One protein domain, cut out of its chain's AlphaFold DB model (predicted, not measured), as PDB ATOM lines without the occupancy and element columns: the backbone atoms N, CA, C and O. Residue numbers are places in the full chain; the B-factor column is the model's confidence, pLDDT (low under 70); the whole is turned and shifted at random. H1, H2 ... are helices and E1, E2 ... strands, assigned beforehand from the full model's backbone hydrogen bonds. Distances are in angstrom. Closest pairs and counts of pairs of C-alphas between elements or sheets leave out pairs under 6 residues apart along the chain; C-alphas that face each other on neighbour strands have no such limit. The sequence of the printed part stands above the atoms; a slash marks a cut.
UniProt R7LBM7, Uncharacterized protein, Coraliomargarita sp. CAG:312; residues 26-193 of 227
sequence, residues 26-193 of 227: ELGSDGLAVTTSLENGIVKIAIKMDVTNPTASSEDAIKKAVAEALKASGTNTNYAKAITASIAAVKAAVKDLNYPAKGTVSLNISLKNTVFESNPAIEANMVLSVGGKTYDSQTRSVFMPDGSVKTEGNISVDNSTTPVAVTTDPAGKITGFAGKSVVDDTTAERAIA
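What this domain is: This is residues 26 to 193 of the 227 residues of an uncharacterized protein of Coraliomargarita sp. CAG:312 (UniProt R7LBM7). One long antiparallel sheet of nine strands, curled like part of a barrel, wraps round helix H2, and a second helix, H1, packs beside H2 on the same inner face. The opposite face of the sheet has no named helix on it, and the four-residue H3 is off the sheet near H1. The printed part has 168 residues with nine named strands and three named helices, in the order E1 E2 H1 H2 E3 E4 E5 E6 E7 E8 E9 H3, and its class is mixed, helices and strands. The sheet's order is E1 - E2 - E3 - E4 - E5 - E6 - E7 - E8 - E9. The whole is compact, with a radius of gyration of the C-alphas of 15.0 A, and rounded, with spans of 46 by 35 by 33 A.

How they stand to each other: E1, residues 32 to 39, is an edge strand and forms a hairpin with E2, residues 42 to 51; N 35 and O 46 are 2.8 A apart, within hydrogen-bond range. H1, residues 58 to 73, is on the sheet at a height of 8.7 A, and the closest C-alphas of it and E2 are those of Ala 65 and Ile 47, 6.7 A apart. H2, residues 78 to 93, touches H1 with a shallow tilt of 13 degrees, opposite ways, a helical hairpin whose closest C-alphas are those of Leu 70 and Ala 80, 5.6 A apart. E3, residues 103 to 116, is antiparallel to E2, with N 107 and O 47 at 2.9 A; it bends by 59 degrees at residue 113. E4, residues 119 to 130, follows, with N 110 and O 125 at 2.8 A. H1 lies over E2, E3 and only just E4, on which 3 of its C-alphas fall, and runs slantwise to the strands, at 37 degrees to E2 on the local plane. E5, residues 133 to 143, E6, residues 149 to 157, E7, residues 160 to 168, E8, residues 174 to 178, and E9, residues 181 to 185, continue a meander that begins with E3, each strand the antiparallel neighbour of the one before. Pairs within hydrogen-bond range along it are N 137 and O 126, 2.8 A; N 140 and O 152, 2.7 A; N 164 and O 153, 2.8 A; N 167 and O 175, 2.8 A; and N 183 and O 176, 2.8 A. The sheet curls round H2: the closest C-alphas of H2 and E5 are those of Ala 82 and Ser 141, 5.6 A apart, and those of H2 and E9 are Ala 92 and Ser 181, 5.9 A apart. H1 and H2 lie on the same face of the sheet and make two layers with it, that is, helices on one face of a sheet. H3, residues 190 to 193, is not on the sheet; it is close to H1 but not clearly touching, with C-alphas 67 and 191 at 6.8 A, and it is apart from H2. Every O i to N i+4 pair in H1 and H2 is within hydrogen-bond range; H3 is too short for one.

Where its parts are: E1 begins at C-alpha 32, (218.538, 148.975, 83.953), and is 22.8 A long; E2 is 28.8 A. H1 is 22.2 A and H2 23.2 A. E3 is the longest strand by residues, 39.0 A from C-alpha 103 at (224.707, 142.614, 75.861) to C-alpha 116; E4 is 33.7 A, E5 30.8 A, E6 24.5 A and E7 25.0 A. The short E8, E9 and H3 follow, and H3 ends at C-alpha 193, (196.960, 145.268, 81.717).

The domain as a whole: The two C-alphas farthest apart are those of Pro 54 and Ser 118, 48.1 A. The printed part has no cut, and no link is long. The sheet is twisted. The mean pLDDT of the printed part is 79.5; residues 26 to 31, 54, 72 to 76 and 186 to 193 are under 70.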
ATOM      1  N   GLU A  26     223.006 156.023  82.738       67.19
ATOM      2  CA  GLU A  26     224.008 155.191  83.408       67.19
ATOM      3  C   GLU A  26     223.320 153.999  84.070       67.19
ATOM      4  O   GLU A  26     222.312 154.168  84.749       67.19
ATOM      5  N   LEU A  27     223.847 152.791  83.844       68.56
ATOM      6  CA  LEU A  27     223.258 151.556  84.364       68.56
ATOM      7  C   LEU A  27     223.268 151.566  85.897       68.56
ATOM      8  O   LEU A  27     224.327 151.717  86.505       68.56
ATOM      9  N   GLY A  28     222.096 151.372  86.506       61.41
ATOM     10  CA  GLY A  28     221.986 151.114  87.940       61.41
ATOM     11  C   GLY A  28     222.476 149.711  88.313       61.41
ATOM     12  O   GLY A  28     222.810 148.901  87.444       61.41
ATOM     13  N   SER A  29     222.460 149.398  89.612       56.69
ATOM     14  CA  SER A  29     222.818 148.074  90.157       56.69
ATOM     15  C   SER A  29     222.055 146.919  89.507       56.69
ATOM     16  O   SER A  29     222.587 145.819  89.380       56.69
ATOM     17  N   ASP A  30     220.837 147.191  89.045       64.44
ATOM     18  CA  ASP A  30     219.917 146.195  88.493       64.44
ATOM     19  C   ASP A  30     220.099 146.008  86.975       64.44
ATOM     20  O   ASP A  30     219.308 145.330  86.316       64.44
ATOM     21  N   GLY A  31     221.121 146.647  86.391       68.62
ATOM     22  CA  GLY A  31     221.405 146.577  84.959       68.62
ATOM     23  C   GLY A  31     220.337 147.248  84.092       68.62
ATOM     24  O   GLY A  31     220.231 146.923  82.913       68.62
ATOM     25  N   LEU A  32     219.546 148.171  84.649       76.00
ATOM     26  CA  LEU A  32     218.538 148.975  83.953       76.00
ATOM     27  C   LEU A  32     218.716 150.452  84.316       76.00
ATOM     28  O   LEU A  32     219.027 150.796  85.454       76.00
ATOM     29  N   ALA A  33     218.495 151.321  83.339       74.62
ATOM     30  CA  ALA A  33     218.464 152.760  83.507       74.62
ATOM     31  C   ALA A  33     217.397 153.362  82.596       74.62
ATOM     32  O   ALA A  33     217.336 153.041  81.408       74.62
ATOM     33  N   VAL A  34     216.572 154.240  83.161       78.12
ATOM     34  CA  VAL A  34     215.505 154.953  82.457       78.12
ATOM     35  C   VAL A  34     215.668 156.434  82.759       78.12
ATOM     36  O   VAL A  34     215.711 156.830  83.921       78.12
ATOM     37  N   THR A  35     215.761 157.258  81.722       74.88
ATOM     38  CA  THR A  35     215.764 158.713  81.852       74.88
ATOM     39  C   THR A  35     214.673 159.316  80.987       74.88
ATOM     40  O   THR A  35     214.403 158.873  79.869       74.88
ATOM     41  N   THR A  36     214.031 160.344  81.521       73.62
ATOM     42  CA  THR A  36     213.007 161.123  80.835       73.62
ATOM     43  C   THR A  36     213.344 162.596  80.946       73.62
ATOM     44  O   THR A  36     213.811 163.076  81.979       73.62
ATOM     45  N   SER A  37     213.118 163.340  79.874       74.75
ATOM     46  CA  SER A  37     213.293 164.786  79.887       74.75
ATOM     47  C   SER A  37     212.312 165.470  78.948       74.75
ATOM     48  O   SER A  37     211.761 164.866  78.026       74.75
ATOM     49  N   LEU A  38     212.074 166.753  79.208       75.31
ATOM     50  CA  LEU A  38     211.321 167.631  78.327       75.31
ATOM     51  C   LEU A  38     212.255 168.736  77.853       75.31
ATOM     52  O   LEU A  38     212.684 169.573  78.645       75.31
ATOM     53  N   GLU A  39     212.548 168.756  76.559       75.50
ATOM     54  CA  GLU A  39     213.426 169.754  75.954       75.50
ATOM     55  C   GLU A  39     212.708 170.398  74.770       75.50
ATOM     56  O   GLU A  39     212.299 169.714  73.836       75.50
ATOM     57  N   ASN A  40     212.509 171.718  74.808       76.38
ATOM     58  CA  ASN A  40     211.844 172.478  73.739       76.38
ATOM     59  C   ASN A  40     210.472 171.911  73.312       76.38
ATOM     60  O   ASN A  40     210.107 171.946  72.138       76.38
ATOM     61  N   GLY A  41     209.704 171.364  74.262       70.75
ATOM     62  CA  GLY A  41     208.400 170.749  73.983       70.75
ATOM     63  C   GLY A  41     208.470 169.344  73.371       70.75
ATOM     64  O   GLY A  41     207.434 168.806  72.984       70.75
ATOM     65  N   ILE A  42     209.664 168.753  73.289       78.69
ATOM     66  CA  ILE A  42     209.903 167.372  72.868       78.69
ATOM     67  C   ILE A  42     210.125 166.531  74.121       78.69
ATOM     68  O   ILE A  42     211.031 166.805  74.912       78.69
ATOM     69  N   VAL A  43     209.297 165.506  74.300       83.38
ATOM     70  CA  VAL A  43     209.493 164.508  75.353       83.38
ATOM     71  C   VAL A  43     210.543 163.523  74.867       83.38
ATOM     72  O   VAL A  43     210.395 162.937  73.795       83.38
ATOM     73  N   LYS A  44     211.599 163.334  75.649       83.31
ATOM     74  CA  LYS A  44     212.647 162.353  75.388       83.31
ATOM     75  C   LYS A  44     212.595 161.264  76.446       83.31
ATOM     76  O   LYS A  44     212.499 161.565  77.632       83.31
ATOM     77  N   ILE A  45     212.668 160.014  76.011       83.81
ATOM     78  CA  ILE A  45     212.735 158.827  76.864       83.81
ATOM     79  C   ILE A  45     213.952 158.036  76.402       83.81
ATOM     80  O   ILE A  45     214.052 157.709  75.223       83.81
ATOM     81  N   ALA A  46     214.878 157.741  77.303       81.75
ATOM     82  CA  ALA A  46     216.026 156.899  77.017       81.75
ATOM     83  C   ALA A  46     216.074 155.750  78.016       81.75
ATOM     84  O   ALA A  46     215.981 155.943  79.226       81.75
ATOM     85  N   ILE A  47     216.210 154.541  77.493       81.44
ATOM     86  CA  ILE A  47     216.281 153.309  78.261       81.44
ATOM     87  C   ILE A  47     217.555 152.603  77.855       81.44
ATOM     88  O   ILE A  47     217.865 152.477  76.669       81.44
ATOM     89  N   LYS A  48     218.292 152.134  78.850       80.69
ATOM     90  CA  LYS A  48     219.465 151.295  78.665       80.69
ATOM     91  C   LYS A  48     219.367 150.130  79.621       80.69
ATOM     92  O   LYS A  48     219.083 150.312  80.799       80.69
ATOM     93  N   MET A  49     219.604 148.938  79.107       82.31
ATOM     94  CA  MET A  49     219.592 147.722  79.897       82.31
ATOM     95  C   MET A  49     220.725 146.802  79.466       82.31
ATOM     96  O   MET A  49     221.092 146.781  78.292       82.31
ATOM     97  N   ASP A  50     221.281 146.053  80.409       82.00
ATOM     98  CA  ASP A  50     222.292 145.043  80.127       82.00
ATOM     99  C   ASP A  50     221.692 143.645  80.272       82.00
ATOM    100  O   ASP A  50     221.257 143.229  81.348       82.00
ATOM    101  N   VAL A  51     221.616 142.925  79.154       80.31
ATOM    102  CA  VAL A  51     221.074 141.569  79.114       80.31
ATOM    103  C   VAL A  51     222.223 140.589  79.314       80.31
ATOM    104  O   VAL A  51     222.963 140.253  78.386       80.31
ATOM    105  N   THR A  52     222.367 140.112  80.546       77.38
ATOM    106  CA  THR A  52     223.434 139.179  80.936       77.38
ATOM    107  C   THR A  52     223.078 137.720  80.652       77.38
ATOM    108  O   THR A  52     223.970 136.910  80.391       77.38
ATOM    109  N   ASN A  53     221.782 137.381  80.648       74.88
ATOM    110  CA  ASN A  53     221.304 136.036  80.347       74.88
ATOM    111  C   ASN A  53     221.484 135.714  78.845       74.88
ATOM    112  O   ASN A  53     220.813 136.328  78.012       74.88
ATOM    113  N   PRO A  54     222.328 134.732  78.471       64.56
ATOM    114  CA  PRO A  54     222.557 134.373  77.072       64.56
ATOM    115  C   PRO A  54     221.340 133.744  76.377       64.56
ATOM    116  O   PRO A  54     221.349 133.658  75.153       64.56
ATOM    117  N   THR A  55     220.322 133.295  77.122       71.69
ATOM    118  CA  THR A  55     219.100 132.697  76.556       71.69
ATOM    119  C   THR A  55     217.947 133.686  76.407       71.69
ATOM    120  O   THR A  55     216.908 133.316  75.868       71.69
ATOM    121  N   ALA A  56     218.106 134.931  76.865       76.94
ATOM    122  CA  ALA A  56     217.077 135.948  76.700       76.94
ATOM    123  C   ALA A  56     216.922 136.313  75.218       76.94
ATOM    124  O   ALA A  56     217.901 136.647  74.541       76.94
ATOM    125  N   SER A  57     215.687 136.256  74.727       79.31
ATOM    126  CA  SER A  57     215.368 136.584  73.342       79.31
ATOM    127  C   SER A  57     215.351 138.099  73.109       79.31
ATOM    128  O   SER A  57     215.127 138.897  74.027       79.31
ATOM    129  N   SER A  58     215.561 138.506  71.856       76.00
ATOM    130  CA  SER A  58     215.367 139.896  71.428       76.00
ATOM    131  C   SER A  58     213.930 140.354  71.669       76.00
ATOM    132  O   SER A  58     213.720 141.500  72.055       76.00
ATOM    133  N   GLU A  59     212.944 139.466  71.537       77.44
ATOM    134  CA  GLU A  59     211.551 139.773  71.860       77.44
ATOM    135  C   GLU A  59     211.346 140.141  73.334       77.44
ATOM    136  O   GLU A  59     210.696 141.147  73.622       77.44
ATOM    137  N   ASP A  60     211.915 139.375  74.265       75.62
ATOM    138  CA  ASP A  60     211.765 139.627  75.703       75.62
ATOM    139  C   ASP A  60     212.455 140.927  76.119       75.62
ATOM    140  O   ASP A  60     211.905 141.717  76.892       75.62
ATOM    141  N   ALA A  61     213.638 141.193  75.557       78.00
ATOM    142  CA  ALA A  61     214.350 142.444  75.786       78.00
ATOM    143  C   ALA A  61     213.569 143.648  75.238       78.00
ATOM    144  O   ALA A  61     213.423 144.654  75.937       78.00
ATOM    145  N   ILE A  62     212.999 143.529  74.031       80.69
ATOM    146  CA  ILE A  62     212.129 144.555  73.446       80.69
ATOM    147  C   ILE A  62     210.906 144.771  74.339       80.69
ATOM    148  O   ILE A  62     210.640 145.908  74.714       80.69
ATOM    149  N   LYS A  63     210.191 143.711  74.738       80.62
ATOM    150  CA  LYS A  63     209.014 143.808  75.621       80.62
ATOM    151  C   LYS A  63     209.335 144.523  76.930       80.62
ATOM    152  O   LYS A  63     208.574 145.392  77.350       80.62
ATOM    153  N   LYS A  64     210.472 144.206  77.554       79.06
ATOM    154  CA  LYS A  64     210.897 144.861  78.797       79.06
ATOM    155  C   LYS A  64     211.240 146.338  78.574       79.06
ATOM    156  O   LYS A  64     210.768 147.178  79.335       79.06
ATOM    157  N   ALA A  65     211.971 146.683  77.511       75.62
ATOM    158  CA  ALA A  65     212.246 148.082  77.167       75.62
ATOM    159  C   ALA A  65     210.957 148.873  76.866       75.62
ATOM    160  O   ALA A  65     210.809 150.015  77.293       75.62
ATOM    161  N   VAL A  66     209.990 148.256  76.185       78.50
ATOM    162  CA  VAL A  66     208.669 148.844  75.914       78.50
ATOM    163  C   VAL A  66     207.919 149.121  77.206       78.50
ATOM    164  O   VAL A  66     207.402 150.219  77.386       78.50
ATOM    165  N   ALA A  67     207.860 148.143  78.110       73.94
ATOM    166  CA  ALA A  67     207.150 148.282  79.374       73.94
ATOM    167  C   ALA A  67     207.683 149.474  80.183       73.94
ATOM    168  O   ALA A  67     206.893 150.267  80.694       73.94
ATOM    169  N   GLU A  68     209.004 149.649  80.233       72.19
ATOM    170  CA  GLU A  68     209.638 150.790  80.901       72.19
ATOM    171  C   GLU A  68     209.374 152.119  80.174       72.19
ATOM    172  O   GLU A  68     209.089 153.127  80.820       72.19
ATOM    173  N   ALA A  69     209.355 152.131  78.835       72.50
ATOM    174  CA  ALA A  69     208.991 153.323  78.062       72.50
ATOM    175  C   ALA A  69     207.534 153.744  78.306       72.50
ATOM    176  O   ALA A  69     207.233 154.931  78.441       72.50
ATOM    177  N   LEU A  70     206.625 152.772  78.396       74.62
ATOM    178  CA  LEU A  70     205.213 153.021  78.666       74.62
ATOM    179  C   LEU A  70     204.997 153.542  80.086       74.62
ATOM    180  O   LEU A  70     204.280 154.531  80.245       74.62
ATOM    181  N   LYS A  71     205.667 152.963  81.093       71.00
ATOM    182  CA  LYS A  71     205.675 153.493  82.469       71.00
ATOM    183  C   LYS A  71     206.162 154.942  82.503       71.00
ATOM    184  O   LYS A  71     205.495 155.796  83.075       71.00
ATOM    185  N   ALA A  72     207.272 155.226  81.822       69.44
ATOM    186  CA  ALA A  72     207.867 156.558  81.733       69.44
ATOM    187  C   ALA A  72     206.970 157.588  81.015       69.44
ATOM    188  O   ALA A  72     206.943 158.758  81.387       69.44
ATOM    189  N   SER A  73     206.225 157.163  79.990       66.06
ATOM    190  CA  SER A  73     205.318 158.035  79.222       66.06
ATOM    191  C   SER A  73     203.919 158.199  79.835       66.06
ATOM    192  O   SER A  73     203.167 159.083  79.422       66.06
ATOM    193  N   GLY A  74     203.559 157.347  80.799       64.50
ATOM    194  CA  GLY A  74     202.200 157.178  81.305       64.50
ATOM    195  C   GLY A  74     201.353 156.300  80.377       64.50
ATOM    196  O   GLY A  74     201.067 156.667  79.237       64.50
ATOM    197  N   THR A  75     200.890 155.162  80.893       58.25
ATOM    198  CA  THR A  75     200.306 154.036  80.140       58.25
ATOM    199  C   THR A  75     199.005 154.336  79.383       58.25
ATOM    200  O   THR A  75     198.664 153.596  78.471       58.25
ATOM    201  N   ASN A  76     198.315 155.441  79.689       59.44
ATOM    202  CA  ASN A  76     197.046 155.838  79.054       59.44
ATOM    203  C   ASN A  76     197.128 157.185  78.315       59.44
ATOM    204  O   ASN A  76     196.131 157.892  78.160       59.44
ATOM    205  N   THR A  77     198.324 157.578  77.884       70.19
ATOM    206  CA  THR A  77     198.539 158.838  77.167       70.19
ATOM    207  C   THR A  77     198.533 158.644  75.650       70.19
ATOM    208  O   THR A  77     198.772 157.556  75.124       70.19
ATOM    209  N   ASN A  78     198.323 159.736  74.910       73.94
ATOM    210  CA  ASN A  78     198.546 159.743  73.462       73.94
ATOM    211  C   ASN A  78     200.002 159.374  73.112       73.94
ATOM    212  O   ASN A  78     200.244 158.760  72.074       73.94
ATOM    213  N   TYR A  79     200.962 159.677  73.995       78.25
ATOM    214  CA  TYR A  79     202.349 159.235  73.851       78.25
ATOM    215  C   TYR A  79     202.478 157.717  73.921       78.25
ATOM    216  O   TYR A  79     203.095 157.145  73.029       78.25
ATOM    217  N   ALA A  80     201.844 157.061  74.897       74.94
ATOM    218  CA  ALA A  80     201.832 155.601  74.984       74.94
ATOM    219  C   ALA A  80     201.290 154.969  73.695       74.94
ATOM    220  O   ALA A  80     201.935 154.094  73.129       74.94
ATOM    221  N   LYS A  81     200.177 155.482  73.150       77.19
ATOM    222  CA  LYS A  81     199.626 154.996  71.871       77.19
ATOM    223  C   LYS A  81     200.614 155.141  70.705       77.19
ATOM    224  O   LYS A  81     200.777 154.205  69.923       77.19
ATOM    225  N   ALA A  82     201.297 156.284  70.604       82.19
ATOM    226  CA  ALA A  82     202.291 156.532  69.558       82.19
ATOM    227  C   ALA A  82     203.552 155.655  69.710       82.19
ATOM    228  O   ALA A  82     204.082 155.153  68.714       82.19
ATOM    229  N   ILE A  83     204.013 155.435  70.947       83.38
ATOM    230  CA  ILE A  83     205.127 154.529  71.262       83.38
ATOM    231  C   ILE A  83     204.761 153.102  70.852       83.38
ATOM    232  O   ILE A  83     205.515 152.472  70.115       83.38
ATOM    233  N   THR A  84     203.594 152.606  71.270       82.00
ATOM    234  CA  THR A  84     203.189 151.222  71.004       82.00
ATOM    235  C   THR A  84     203.012 150.948  69.512       82.00
ATOM    236  O   THR A  84     203.488 149.924  69.029       82.00
ATOM    237  N   ALA A  85     202.423 151.883  68.757       80.00
ATOM    238  CA  ALA A  85     202.321 151.772  67.301       80.00
ATOM    239  C   ALA A  85     203.701 151.715  66.619       80.00
ATOM    240  O   ALA A  85     203.934 150.885  65.740       80.00
ATOM    241  N   SER A  86     204.643 152.553  67.067       83.25
ATOM    242  CA  SER A  86     206.011 152.577  66.531       83.25
ATOM    243  C   SER A  86     206.765 151.279  66.832       83.25
ATOM    244  O   SER A  86     207.428 150.728  65.959       83.25
ATOM    245  N   ILE A  87     206.618 150.739  68.044       83.81
ATOM    246  CA  ILE A  87     207.274 149.487  68.443       83.81
ATOM    247  C   ILE A  87     206.665 148.292  67.716       83.81
ATOM    248  O   ILE A  87     207.417 147.425  67.279       83.81
ATOM    249  N   ALA A  88     205.344 148.232  67.540       82.19
ATOM    250  CA  ALA A  88     204.711 147.159  66.772       82.19
ATOM    251  C   ALA A  88     205.281 147.087  65.344       82.19
ATOM    252  O   ALA A  88     205.591 146.003  64.845       82.19
ATOM    253  N   ALA A  89     205.518 148.245  64.725       77.88
ATOM    254  CA  ALA A  89     206.172 148.320  63.430       77.88
ATOM    255  C   ALA A  89     207.647 147.871  63.489       77.88
ATOM    256  O   ALA A  89     208.081 147.095  62.637       77.88
ATOM    257  N   VAL A  90     208.410 148.284  64.511       81.81
ATOM    258  CA  VAL A  90     209.802 147.831  64.717       81.81
ATOM    259  C   VAL A  90     209.870 146.316  64.905       81.81
ATOM    260  O   VAL A  90     210.676 145.671  64.244       81.81
ATOM    261  N   LYS A  91     208.990 145.723  65.725       81.19
ATOM    262  CA  LYS A  91     208.896 144.265  65.922       81.19
ATOM    263  C   LYS A  91     208.688 143.528  64.599       81.19
ATOM    264  O   LYS A  91     209.336 142.516  64.374       81.19
ATOM    265  N   ALA A  92     207.847 144.054  63.708       76.62
ATOM    266  CA  ALA A  92     207.623 143.468  62.386       76.62
ATOM    267  C   ALA A  92     208.829 143.593  61.429       76.62
ATOM    268  O   ALA A  92     208.908 142.859  60.440       76.62
ATOM    269  N   ALA A  93     209.770 144.499  61.717       75.62
ATOM    270  CA  ALA A  93     211.032 144.648  60.992       75.62
ATOM    271  C   ALA A  93     212.180 143.792  61.573       75.62
ATOM    272  O   ALA A  93     213.194 143.582  60.896       75.62
ATOM    273  N   VAL A  94     212.047 143.271  62.800       76.69
ATOM    274  CA  VAL A  94     213.030 142.357  63.404       76.69
ATOM    275  C   VAL A  94     212.962 141.002  62.695       76.69
ATOM    276  O   VAL A  94     211.960 140.297  62.763       76.69
ATOM    277  N   LYS A  95     214.047 140.620  62.008       70.75
ATOM    278  CA  LYS A  95     214.105 139.382  61.203       70.75
ATOM    279  C   LYS A  95     214.090 138.094  62.033       70.75
ATOM    280  O   LYS A  95     213.601 137.084  61.544       70.75
ATOM    281  N   ASP A  96     214.654 138.127  63.239       74.62
ATOM    282  CA  ASP A  96     214.687 136.989  64.159       74.62
ATOM    283  C   ASP A  96     214.485 137.479  65.596       74.62
ATOM    284  O   ASP A  96     215.396 138.006  66.234       74.62
ATOM    285  N   LEU A  97     213.254 137.336  66.082       75.38
ATOM    286  CA  LEU A  97     212.862 137.712  67.441       75.38
ATOM    287  C   LEU A  97     213.460 136.778  68.508       75.38
ATOM    288  O   LEU A  97     213.623 137.199  69.654       75.38
ATOM    289  N   ASN A  98     213.859 135.561  68.126       76.75
ATOM    290  CA  ASN A  98     214.480 134.578  69.016       76.75
ATOM    291  C   ASN A  98     216.004 134.735  69.097       76.75
ATOM    292  O   ASN A  98     216.646 134.044  69.892       76.75
ATOM    293  N   TYR A  99     216.590 135.644  68.310       77.25
ATOM    294  CA  TYR A  99     218.022 135.901  68.362       77.25
ATOM    295  C   TYR A  99     218.431 136.379  69.767       77.25
ATOM    296  O   TYR A  99     217.760 137.267  70.314       77.25
ATOM    297  N   PRO A 100     219.517 135.843  70.359       77.31
ATOM    298  CA  PRO A 100     219.953 136.220  71.698       77.31
ATOM    299  C   PRO A 100     220.166 137.730  71.840       77.31
ATOM    300  O   PRO A 100     220.941 138.337  71.100       77.31
ATOM    301  N   ALA A 101     219.529 138.330  72.843       79.12
ATOM    302  CA  ALA A 101     219.639 139.759  73.138       79.12
ATOM    303  C   ALA A 101     220.887 140.126  73.958       79.12
ATOM    304  O   ALA A 101     220.994 141.259  74.420       79.12
ATOM    305  N   LYS A 102     221.803 139.171  74.175       77.19
ATOM    306  CA  LYS A 102     222.945 139.304  75.086       77.19
ATOM    307  C   LYS A 102     223.746 140.583  74.815       77.19
ATOM    308  O   LYS A 102     224.200 140.814  73.696       77.19
ATOM    309  N   GLY A 103     223.993 141.342  75.880       80.81
ATOM    310  CA  GLY A 103     224.707 142.614  75.861       80.81
ATOM    311  C   GLY A 103     223.784 143.812  76.064       80.81
ATOM    312  O   GLY A 103     222.654 143.691  76.540       80.81
ATOM    313  N   THR A 104     224.284 144.996  75.713       84.56
ATOM    314  CA  THR A 104     223.556 146.245  75.933       84.56
ATOM    315  C   THR A 104     222.414 146.401  74.934       84.56
ATOM    316  O   THR A 104     222.635 146.460  73.724       84.56
ATOM    317  N   VAL A 105     221.204 146.551  75.465       86.31
ATOM    318  CA  VAL A 105     220.009 146.957  74.729       86.31
ATOM    319  C   VAL A 105     219.705 148.410  75.076       86.31
ATOM    320  O   VAL A 105     219.762 148.812  76.242       86.31
ATOM    321  N   SER A 106     219.412 149.226  74.068       87.31
ATOM    322  CA  SER A 106     219.062 150.633  74.263       87.31
ATOM    323  C   SER A 106     217.842 151.023  73.442       87.31
ATOM    324  O   SER A 106     217.655 150.555  72.323       87.31
ATOM    325  N   LEU A 107     217.000 151.880  74.010       87.31
ATOM    326  CA  LEU A 107     215.817 152.429  73.363       87.31
ATOM    327  C   LEU A 107     215.770 153.928  73.646       87.31
ATOM    328  O   LEU A 107     215.590 154.341  74.787       87.31
ATOM    329  N   ASN A 108     215.932 154.739  72.609       88.56
ATOM    330  CA  ASN A 108     215.777 156.188  72.681       88.56
ATOM    331  C   ASN A 108     214.532 156.588  71.908       88.56
ATOM    332  O   ASN A 108     214.364 156.174  70.768       88.56
ATOM    333  N   ILE A 109     213.674 157.405  72.505       89.25
ATOM    334  CA  ILE A 109     212.424 157.872  71.917       89.25
ATOM    335  C   ILE A 109     212.369 159.388  72.072       89.25
ATOM    336  O   ILE A 109     212.589 159.913  73.160       89.25
ATOM    337  N   SER A 110     212.062 160.094  70.993       88.56
ATOM    338  CA  SER A 110     211.737 161.518  70.986       88.56
ATOM    339  C   SER A 110     210.328 161.704  70.445       88.56
ATOM    340  O   SER A 110     210.029 161.261  69.339       88.56
ATOM    341  N   LEU A 111     209.472 162.359  71.221       87.94
ATOM    342  CA  LEU A 111     208.059 162.552  70.925       87.94
ATOM    343  C   LEU A 111     207.760 164.040  70.844       87.94
ATOM    344  O   LEU A 111     207.981 164.789  71.800       87.94
ATOM    345  N   LYS A 112     207.227 164.465  69.705       87.06
ATOM    346  CA  LYS A 112     206.864 165.853  69.448       87.06
ATOM    347  C   LYS A 112     205.387 165.938  69.105       87.06
ATOM    348  O   LYS A 112     204.931 165.339  68.131       87.06
ATOM    349  N   ASN A 113     204.648 166.725  69.880       84.25
ATOM    350  CA  ASN A 113     203.275 167.063  69.523       84.25
ATOM    351  C   ASN A 113     203.263 167.947  68.276       84.25
ATOM    352  O   ASN A 113     204.000 168.930  68.182       84.25
ATOM    353  N   THR A 114     202.392 167.608  67.340       85.75
ATOM    354  CA  THR A 114     202.174 168.341  66.099       85.75
ATOM    355  C   THR A 114     200.688 168.315  65.728       85.75
ATOM    356  O   THR A 114     199.839 167.818  66.474       85.75
ATOM    357  N   VAL A 115     200.358 168.891  64.578       84.56
ATOM    358  CA  VAL A 115     199.028 168.842  63.973       84.56
ATOM    359  C   VAL A 115     199.199 168.437  62.518       84.56
ATOM    360  O   VAL A 115     200.034 169.000  61.811       84.56
ATOM    361  N   PHE A 116     198.406 167.471  62.067       81.12
ATOM    362  CA  PHE A 116     198.399 167.008  60.685       81.12
ATOM    363  C   PHE A 116     196.961 166.963  60.180       81.12
ATOM    364  O   PHE A 116     196.104 166.387  60.843       81.12
ATOM    365  N   GLU A 117     196.690 167.614  59.045       83.31
ATOM    366  CA  GLU A 117     195.344 167.679  58.449       83.31
ATOM    367  C   GLU A 117     194.254 168.044  59.478       83.31
ATOM    368  O   GLU A 117     193.215 167.401  59.581       83.31
ATOM    369  N   SER A 118     194.538 169.060  60.303       82.25
ATOM    370  CA  SER A 118     193.666 169.543  61.387       82.25
ATOM    371  C   SER A 118     193.416 168.570  62.549       82.25
ATOM    372  O   SER A 118     192.705 168.931  63.487       82.25
ATOM    373  N   ASN A 119     194.041 167.393  62.554       77.12
ATOM    374  CA  ASN A 119     193.978 166.435  63.652       77.12
ATOM    375  C   ASN A 119     195.229 166.528  64.545       77.12
ATOM    376  O   ASN A 119     196.331 166.790  64.046       77.12
ATOM    377  N   PRO A 120     195.099 166.303  65.866       83.62
ATOM    378  CA  PRO A 120     196.253 166.138  66.739       83.62
ATOM    379  C   PRO A 120     197.132 164.995  66.235       83.62
ATOM    380  O   PRO A 120     196.625 163.939  65.852       83.62
ATOM    381  N   ALA A 121     198.444 165.191  66.259       86.94
ATOM    382  CA  ALA A 121     199.389 164.163  65.866       86.94
ATOM    383  C   ALA A 121     200.638 164.179  66.750       86.94
ATOM    384  O   ALA A 121     200.968 165.185  67.378       86.94
ATOM    385  N   ILE A 122     201.334 163.049  66.800       87.75
ATOM    386  CA  ILE A 122     202.613 162.892  67.491       87.75
ATOM    387  C   ILE A 122     203.624 162.348  66.493       87.75
ATOM    388  O   ILE A 122     203.416 161.279  65.922       87.75
ATOM    389  N   GLU A 123     204.715 163.078  66.300       91.31
ATOM    390  CA  GLU A 123     205.904 162.573  65.615       91.31
ATOM    391  C   GLU A 123     206.777 161.844  66.635       91.31
ATOM    392  O   GLU A 123     207.142 162.418  67.664       91.31
ATOM    393  N   ALA A 124     207.074 160.579  66.359       91.00
ATOM    394  CA  ALA A 124     207.898 159.713  67.180       91.00
ATOM    395  C   ALA A 124     209.156 159.319  66.400       91.00
ATOM    396  O   ALA A 124     209.077 158.676  65.356       91.00
ATOM    397  N   ASN A 125     210.314 159.695  66.935       92.75
ATOM    398  CA  ASN A 125     211.612 159.226  66.463       92.75
ATOM    399  C   ASN A 125     212.165 158.256  67.496       92.75
ATOM    400  O   ASN A 125     212.352 158.628  68.654       92.75
ATOM    401  N   MET A 126     212.403 157.021  67.089       91.19
ATOM    402  CA  MET A 126     212.788 155.929  67.962       91.19
ATOM    403  C   MET A 126     214.036 155.244  67.430       91.19
ATOM    404  O   MET A 126     214.086 154.875  66.265       91.19
ATOM    405  N   VAL A 127     215.015 155.025  68.297       91.06
ATOM    406  CA  VAL A 127     216.223 154.262  67.992       91.06
ATOM    407  C   VAL A 127     216.311 153.116  68.985       91.06
ATOM    408  O   VAL A 127     216.518 153.349  70.177       91.06
ATOM    409  N   LEU A 128     216.135 151.893  68.495       89.75
ATOM    410  CA  LEU A 128     216.284 150.660  69.263       89.75
ATOM    411  C   LEU A 128     217.576 149.964  68.842       89.75
ATOM    412  O   LEU A 128     217.736 149.645  67.668       89.75
ATOM    413  N   SER A 129     218.450 149.644  69.791       88.50
ATOM    414  CA  SER A 129     219.574 148.737  69.573       88.50
ATOM    415  C   SER A 129     219.374 147.450  70.365       88.50
ATOM    416  O   SER A 129     219.252 147.490  71.587       88.50
ATOM    417  N   VAL A 130     219.332 146.308  69.677       85.25
ATOM    418  CA  VAL A 130     219.135 144.976  70.273       85.25
ATOM    419  C   VAL A 130     219.799 143.908  69.405       85.25
ATOM    420  O   VAL A 130     219.788 144.004  68.177       85.25
ATOM    421  N   GLY A 131     220.425 142.907  70.032       79.94
ATOM    422  CA  GLY A 131     221.058 141.793  69.310       79.94
ATOM    423  C   GLY A 131     222.165 142.232  68.338       79.94
ATOM    424  O   GLY A 131     222.370 141.597  67.306       79.94
ATOM    425  N   GLY A 132     222.840 143.352  68.624       80.00
ATOM    426  CA  GLY A 132     223.878 143.930  67.760       80.00
ATOM    427  C   GLY A 132     223.360 144.696  66.536       80.00
ATOM    428  O   GLY A 132     224.167 145.100  65.702       80.00
ATOM    429  N   LYS A 133     222.045 144.913  66.418       85.62
ATOM    430  CA  LYS A 133     221.423 145.696  65.343       85.62
ATOM    431  C   LYS A 133     220.787 146.966  65.867       85.62
ATOM    432  O   LYS A 133     220.310 146.981  66.998       85.62
ATOM    433  N   THR A 134     220.719 147.983  65.013       89.50
ATOM    434  CA  THR A 134     220.020 149.238  65.299       89.50
ATOM    435  C   THR A 134     218.856 149.426  64.334       89.50
ATOM    436  O   THR A 134     219.013 149.297  63.120       89.50
ATOM    437  N   TYR A 135     217.698 149.739  64.899       89.19
ATOM    438  CA  TYR A 135     216.444 150.008  64.220       89.19
ATOM    439  C   TYR A 135     216.091 151.472  64.470       89.19
ATOM    440  O   TYR A 135     215.857 151.862  65.615       89.19
ATOM    441  N   ASP A 136     216.073 152.277  63.413       91.81
ATOM    442  CA  ASP A 136     215.645 153.676  63.458       91.81
ATOM    443  C   ASP A 136     214.223 153.770  62.908       91.81
ATOM    444  O   ASP A 136     213.963 153.355  61.785       91.81
ATOM    445  N   SER A 137     213.284 154.253  63.707       91.88
ATOM    446  CA  SER A 137     211.875 154.375  63.355       91.88
ATOM    447  C   SER A 137     211.461 155.831  63.450       91.88
ATOM    448  O   SER A 137     211.517 156.429  64.522       91.88
ATOM    449  N   GLN A 138     210.972 156.376  62.344       94.62
ATOM    450  CA  GLN A 138     210.435 157.729  62.259       94.62
ATOM    451  C   GLN A 138     208.983 157.629  61.829       94.62
ATOM    452  O   GLN A 138     208.691 157.312  60.674       94.62
ATOM    453  N   THR A 139     208.066 157.864  62.759       93.94
ATOM    454  CA  THR A 139     206.630 157.702  62.531       93.94
ATOM    455  C   THR A 139     205.856 158.933  62.969       93.94
ATOM    456  O   THR A 139     206.285 159.727  63.806       93.94
ATOM    457  N   ARG A 140     204.668 159.097  62.397       94.75
ATOM    458  CA  ARG A 140     203.677 160.088  62.789       94.75
ATOM    459  C   ARG A 140     202.379 159.372  63.091       94.75
ATOM    460  O   ARG A 140     201.825 158.711  62.223       94.75
ATOM    461  N   SER A 141     201.894 159.540  64.312       91.38
ATOM    462  CA  SER A 141     200.624 159.002  64.788       91.38
ATOM    463  C   SER A 141     199.579 160.111  64.816       91.38
ATOM    464  O   SER A 141     199.735 161.069  65.571       91.38
ATOM    465  N   VAL A 142     198.537 160.006  63.999       89.94
ATOM    466  CA  VAL A 142     197.432 160.967  63.895       89.94
ATOM    467  C   VAL A 142     196.217 160.414  64.635       89.94
ATOM    468  O   VAL A 142     195.782 159.292  64.377       89.94
ATOM    469  N   PHE A 143     195.671 161.205  65.557       85.56
ATOM    470  CA  PHE A 143     194.552 160.813  66.413       85.56
ATOM    471  C   PHE A 143     193.234 161.172  65.737       85.56
ATOM    472  O   PHE A 143     192.936 162.350  65.533       85.56
ATOM    473  N   MET A 144     192.461 160.151  65.383       83.69
ATOM    474  CA  MET A 144     191.187 160.308  64.693       83.69
ATOM    475  C   MET A 144     190.049 160.605  65.689       83.69
ATOM    476  O   MET A 144     190.114 160.195  66.853       83.69
ATOM    477  N   PRO A 145     188.967 161.273  65.248       78.81
ATOM    478  CA  PRO A 145     187.805 161.552  66.099       78.81
ATOM    479  C   PRO A 145     187.077 160.305  66.622       78.81
ATOM    480  O   PRO A 145     186.415 160.379  67.653       78.81
ATOM    481  N   ASP A 146     187.193 159.172  65.926       79.38
ATOM    482  CA  ASP A 146     186.609 157.882  66.315       79.38
ATOM    483  C   ASP A 146     187.413 157.151  67.411       79.38
ATOM    484  O   ASP A 146     187.032 156.063  67.837       79.38
ATOM    485  N   GLY A 147     188.516 157.746  67.881       75.00
ATOM    486  CA  GLY A 147     189.398 157.180  68.898       75.00
ATOM    487  C   GLY A 147     190.504 156.276  68.347       75.00
ATOM    488  O   GLY A 147     191.375 155.870  69.125       75.00
ATOM    489  N   SER A 148     190.506 156.000  67.039       82.31
ATOM    490  CA  SER A 148     191.591 155.285  66.373       82.31
ATOM    491  C   SER A 148     192.828 156.169  66.190       82.31
ATOM    492  O   SER A 148     192.776 157.404  66.238       82.31
ATOM    493  N   VAL A 149     193.974 155.527  65.988       87.31
ATOM    494  CA  VAL A 149     195.244 156.191  65.697       87.31
ATOM    495  C   VAL A 149     195.784 155.637  64.393       87.31
ATOM    496  O   VAL A 149     195.965 154.430  64.260       87.31
ATOM    497  N   LYS A 150     196.059 156.516  63.431       91.69
ATOM    498  CA  LYS A 150     196.743 156.149  62.188       91.69
ATOM    499  C   LYS A 150     198.211 156.497  62.312       91.69
ATOM    500  O   LYS A 150     198.532 157.659  62.549       91.69
ATOM    501  N   THR A 151     199.087 155.518  62.148       92.56
ATOM    502  CA  THR A 151     200.530 155.703  62.270       92.56
ATOM    503  C   THR A 151     201.214 155.373  60.955       92.56
ATOM    504  O   THR A 151     201.148 154.245  60.472       92.56
ATOM    505  N   GLU A 152     201.903 156.361  60.398       94.38
ATOM    506  CA  GLU A 152     202.631 156.243  59.135       94.38
ATOM    507  C   GLU A 152     204.076 156.692  59.308       94.38
ATOM    508  O   GLU A 152     204.377 157.526  60.162       94.38
ATOM    509  N   GLY A 153     204.988 156.159  58.504       93.50
ATOM    510  CA  GLY A 153     206.389 156.546  58.585       93.50
ATOM    511  C   GLY A 153     207.316 155.548  57.932       93.50
ATOM    512  O   GLY A 153     206.934 154.863  56.989       93.50
ATOM    513  N   ASN A 154     208.534 155.466  58.453       93.12
ATOM    514  CA  ASN A 154     209.578 154.592  57.944       93.12
ATOM    515  C   ASN A 154     210.357 153.946  59.091       93.12
ATOM    516  O   ASN A 154     210.581 154.569  60.128       93.12
ATOM    517  N   ILE A 155     210.830 152.724  58.860       91.31
ATOM    518  CA  ILE A 155     211.826 152.051  59.697       91.31
ATOM    519  C   ILE A 155     213.063 151.785  58.857       91.31
ATOM    520  O   ILE A 155     212.943 151.292  57.741       91.31
ATOM    521  N   SER A 156     214.238 152.077  59.398       90.19
ATOM    522  CA  SER A 156     215.529 151.809  58.783       90.19
ATOM    523  C   SER A 156     216.335 150.808  59.608       90.19
ATOM    524  O   SER A 156     216.499 150.979  60.816       90.19
ATOM    525  N   VAL A 157     216.852 149.770  58.950       86.56
ATOM    526  CA  VAL A 157     217.702 148.722  59.540       86.56
ATOM    527  C   VAL A 157     218.849 148.433  58.585       86.56
ATOM    528  O   VAL A 157     218.598 148.154  57.415       86.56
ATOM    529  N   ASP A 158     220.095 148.470  59.058       76.88
ATOM    530  CA  ASP A 158     221.287 148.078  58.282       76.88
ATOM    531  C   ASP A 158     221.314 148.669  56.841       76.88
ATOM    532  O   ASP A 158     221.616 147.968  55.875       76.88
ATOM    533  N   ASN A 159     220.968 149.960  56.688       77.00
ATOM    534  CA  ASN A 159     220.843 150.719  55.421       77.00
ATOM    535  C   ASN A 159     219.623 150.411  54.526       77.00
ATOM    536  O   ASN A 159     219.560 150.881  53.389       77.00
ATOM    537  N   SER A 160     218.638 149.654  55.008       84.62
ATOM    538  CA  SER A 160     217.368 149.422  54.314       84.62
ATOM    539  C   SER A 160     216.236 150.162  55.011       84.62
ATOM    540  O   SER A 160     216.039 149.964  56.205       84.62
ATOM    541  N   THR A 161     215.480 150.971  54.267       90.62
ATOM    542  CA  THR A 161     214.306 151.691  54.776       90.62
ATOM    543  C   THR A 161     213.020 151.062  54.252       90.62
ATOM    544  O   THR A 161     212.850 150.882  53.046       90.62
ATOM    545  N   THR A 162     212.096 150.748  55.156       90.25
ATOM    546  CA  THR A 162     210.775 150.194  54.856       90.25
ATOM    547  C   THR A 162     209.673 151.137  55.328       90.25
ATOM    548  O   THR A 162     209.729 151.579  56.478       90.25
ATOM    549  N   PRO A 163     208.654 151.409  54.495       92.62
ATOM    550  CA  PRO A 163     207.517 152.211  54.914       92.62
ATOM    551  C   PRO A 163     206.680 151.472  55.956       92.62
ATOM    552  O   PRO A 163     206.571 150.246  55.934       92.62
ATOM    553  N   VAL A 164     206.063 152.233  56.845       90.75
ATOM    554  CA  VAL A 164     205.148 151.766  57.880       90.75
ATOM    555  C   VAL A 164     203.803 152.428  57.660       90.75
ATOM    556  O   VAL A 164     203.734 153.644  57.485       90.75
ATOM    557  N   ALA A 165     202.747 151.627  57.712       92.62
ATOM    558  CA  ALA A 165     201.373 152.092  57.775       92.62
ATOM    559  C   ALA A 165     200.588 151.134  58.673       92.62
ATOM    560  O   ALA A 165     200.288 150.004  58.284       92.62
ATOM    561  N   VAL A 166     200.286 151.576  59.892       90.75
ATOM    562  CA  VAL A 166     199.519 150.807  60.877       90.75
ATOM    563  C   VAL A 166     198.371 151.639  61.431       90.75
ATOM    564  O   VAL A 166     198.426 152.865  61.480       90.75
ATOM    565  N   THR A 167     197.307 150.964  61.839       90.06
ATOM    566  CA  THR A 167     196.159 151.554  62.523       90.06
ATOM    567  C   THR A 167     195.995 150.876  63.869       90.06
ATOM    568  O   THR A 167     195.940 149.649  63.939       90.06
ATOM    569  N   THR A 168     195.890 151.685  64.915       87.50
ATOM    570  CA  THR A 168     195.473 151.257  66.248       87.50
ATOM    571  C   THR A 168     193.993 151.565  66.400       87.50
ATOM    572  O   THR A 168     193.593 152.726  66.282       87.50
ATOM    573  N   ASP A 169     193.170 150.551  66.635       83.00
ATOM    574  CA  ASP A 169     191.744 150.751  66.877       83.00
ATOM    575  C   ASP A 169     191.477 151.316  68.295       83.00
ATOM    576  O   ASP A 169     192.395 151.427  69.119       83.00
ATOM    577  N   PRO A 170     190.234 151.729  68.609       76.81
ATOM    578  CA  PRO A 170     189.903 152.243  69.937       76.81
ATOM    579  C   PRO A 170     190.095 151.236  71.083       76.81
ATOM    580  O   PRO A 170     190.218 151.672  72.224       76.81
ATOM    581  N   ALA A 171     190.124 149.935  70.778       74.56
ATOM    582  CA  ALA A 171     190.407 148.835  71.703       74.56
ATOM    583  C   ALA A 171     191.897 148.434  71.683       74.56
ATOM    584  O   ALA A 171     192.264 147.316  72.039       74.56
ATOM    585  N   GLY A 172     192.766 149.311  71.172       71.12
ATOM    586  CA  GLY A 172     194.210 149.136  71.213       71.12
ATOM    587  C   GLY A 172     194.771 148.076  70.266       71.12
ATOM    588  O   GLY A 172     195.986 147.887  70.260       71.12
ATOM    589  N   LYS A 173     193.966 147.405  69.435       82.50
ATOM    590  CA  LYS A 173     194.486 146.440  68.460       82.50
ATOM    591  C   LYS A 173     195.219 147.175  67.343       82.50
ATOM    592  O   LYS A 173     194.662 148.076  66.718       82.50
ATOM    593  N   ILE A 174     196.446 146.750  67.051       86.62
ATOM    594  CA  ILE A 174     197.277 147.326  65.992       86.62
ATOM    595  C   ILE A 174     197.268 146.399  64.784       86.62
ATOM    596  O   ILE A 174     197.627 145.229  64.888       86.62
ATOM    597  N   THR A 175     196.900 146.931  63.622       88.25
ATOM    598  CA  THR A 175     196.927 146.202  62.348       88.25
ATOM    599  C   THR A 175     197.582 147.028  61.249       88.25
ATOM    600  O   THR A 175     197.509 148.254  61.270       88.25
ATOM    601  N   GLY A 176     198.220 146.381  60.276       89.38
ATOM    602  CA  GLY A 176     198.766 147.061  59.101       89.38
ATOM    603  C   GLY A 176     200.022 146.397  58.564       89.38
ATOM    604  O   GLY A 176     200.134 145.172  58.572       89.38
ATOM    605  N   PHE A 177     200.962 147.210  58.082       85.19
ATOM    606  CA  PHE A 177     202.164 146.729  57.411       85.19
ATOM    607  C   PHE A 177     203.413 147.535  57.782       85.19
ATOM    608  O   PHE A 177     203.380 148.762  57.892       85.19
ATOM    609  N   ALA A 178     204.535 146.823  57.895       85.06
ATOM    610  CA  ALA A 178     205.887 147.375  57.900       85.06
ATOM    611  C   ALA A 178     206.653 146.761  56.716       85.06
ATOM    612  O   ALA A 178     207.068 145.599  56.736       85.06
ATOM    613  N   GLY A 179     206.767 147.509  55.620       85.69
ATOM    614  CA  GLY A 179     207.229 146.996  54.337       85.69
ATOM    615  C   GLY A 179     206.312 145.885  53.818       85.69
ATOM    616  O   GLY A 179     205.158 146.130  53.482       85.69
ATOM    617  N   LYS A 180     206.840 144.659  53.730       82.62
ATOM    618  CA  LYS A 180     206.080 143.462  53.319       82.62
ATOM    619  C   LYS A 180     205.574 142.633  54.504       82.62
ATOM    620  O   LYS A 180     204.842 141.670  54.290       82.62
ATOM    621  N   SER A 181     205.982 142.975  55.726       81.94
ATOM    622  CA  SER A 181     205.578 142.268  56.937       81.94
ATOM    623  C   SER A 181     204.199 142.740  57.381       81.94
ATOM    624  O   SER A 181     203.945 143.944  57.442       81.94
ATOM    625  N   VAL A 182     203.327 141.792  57.717       84.81
ATOM    626  CA  VAL A 182     202.038 142.081  58.357       84.81
ATOM    627  C   VAL A 182     202.283 142.430  59.821       84.81
ATOM    628  O   VAL A 182     203.025 141.737  60.514       84.81
ATOM    629  N   VAL A 183     201.637 143.495  60.283       83.44
ATOM    630  CA  VAL A 183     201.516 143.843  61.699       83.44
ATOM    631  C   VAL A 183     200.120 143.421  62.145       83.44
ATOM    632  O   VAL A 183     199.130 143.916  61.608       83.44
ATOM    633  N   ASP A 184     200.043 142.512  63.111       83.38
ATOM    634  CA  ASP A 184     198.821 142.165  63.845       83.38
ATOM    635  C   ASP A 184     199.212 141.988  65.314       83.38
ATOM    636  O   ASP A 184     199.719 140.943  65.724       83.38
ATOM    637  N   ASP A 185     199.095 143.069  66.083       75.81
ATOM    638  CA  ASP A 185     199.521 143.121  67.477       75.81
ATOM    639  C   ASP A 185     198.319 143.451  68.372       75.81
ATOM    640  O   ASP A 185     197.817 144.576  68.420       75.81
ATOM    641  N   THR A 186     197.847 142.433  69.094       64.00
ATOM    642  CA  THR A 186     196.796 142.542  70.118       64.00
ATOM    643  C   THR A 186     197.372 142.764  71.522       64.00
ATOM    644  O   THR A 186     196.636 142.755  72.505       64.00
ATOM    645  N   THR A 187     198.698 142.883  71.658       55.25
ATOM    646  CA  THR A 187     199.408 142.952  72.949       55.25
ATOM    647  C   THR A 187     199.604 144.372  73.471       55.25
ATOM    648  O   THR A 187     199.981 144.533  74.628       55.25
ATOM    649  N   ALA A 188     199.281 145.395  72.676       50.34
ATOM    650  CA  ALA A 188     199.359 146.803  73.063       50.34
ATOM    651  C   ALA A 188     198.596 147.128  74.361       50.34
ATOM    652  O   ALA A 188     199.132 147.829  75.215       50.34
ATOM    653  N   GLU A 189     197.397 146.570  74.556       46.00
ATOM    654  CA  GLU A 189     196.657 146.669  75.825       46.00
ATOM    655  C   GLU A 189     197.030 145.577  76.826       46.00
ATOM    656  O   GLU A 189     196.955 145.804  78.030       46.00
ATOM    657  N   ARG A 190     197.515 144.416  76.372       41.25
ATOM    658  CA  ARG A 190     197.953 143.342  77.277       41.25
ATOM    659  C   ARG A 190     199.187 143.751  78.088       41.25
ATOM    660  O   ARG A 190     199.217 143.513  79.281       41.25
ATOM    661  N   ALA A 191     200.127 144.495  77.502       42.94
ATOM    662  CA  ALA A 191     201.258 145.083  78.229       42.94
ATOM    663  C   ALA A 191     200.843 146.203  79.209       42.94
ATOM    664  O   ALA A 191     201.540 146.448  80.194       42.94
ATOM    665  N   ILE A 192     199.714 146.879  78.960       42.94
ATOM    666  CA  ILE A 192     199.128 147.884  79.863       42.94
ATOM    667  C   ILE A 192     198.381 147.189  81.016       42.94
ATOM    668  O   ILE A 192     198.499 147.618  82.162       42.94
ATOM    669  N   ALA A 193     197.678 146.086  80.738       33.91
ATOM    670  CA  ALA A 193     196.960 145.268  81.717       33.91
ATOM    671  C   ALA A 193     197.895 144.416  82.602       33.91
ATOM    672  O   ALA A 193     197.675 144.309  83.809       33.91
TER     673      ALA A 193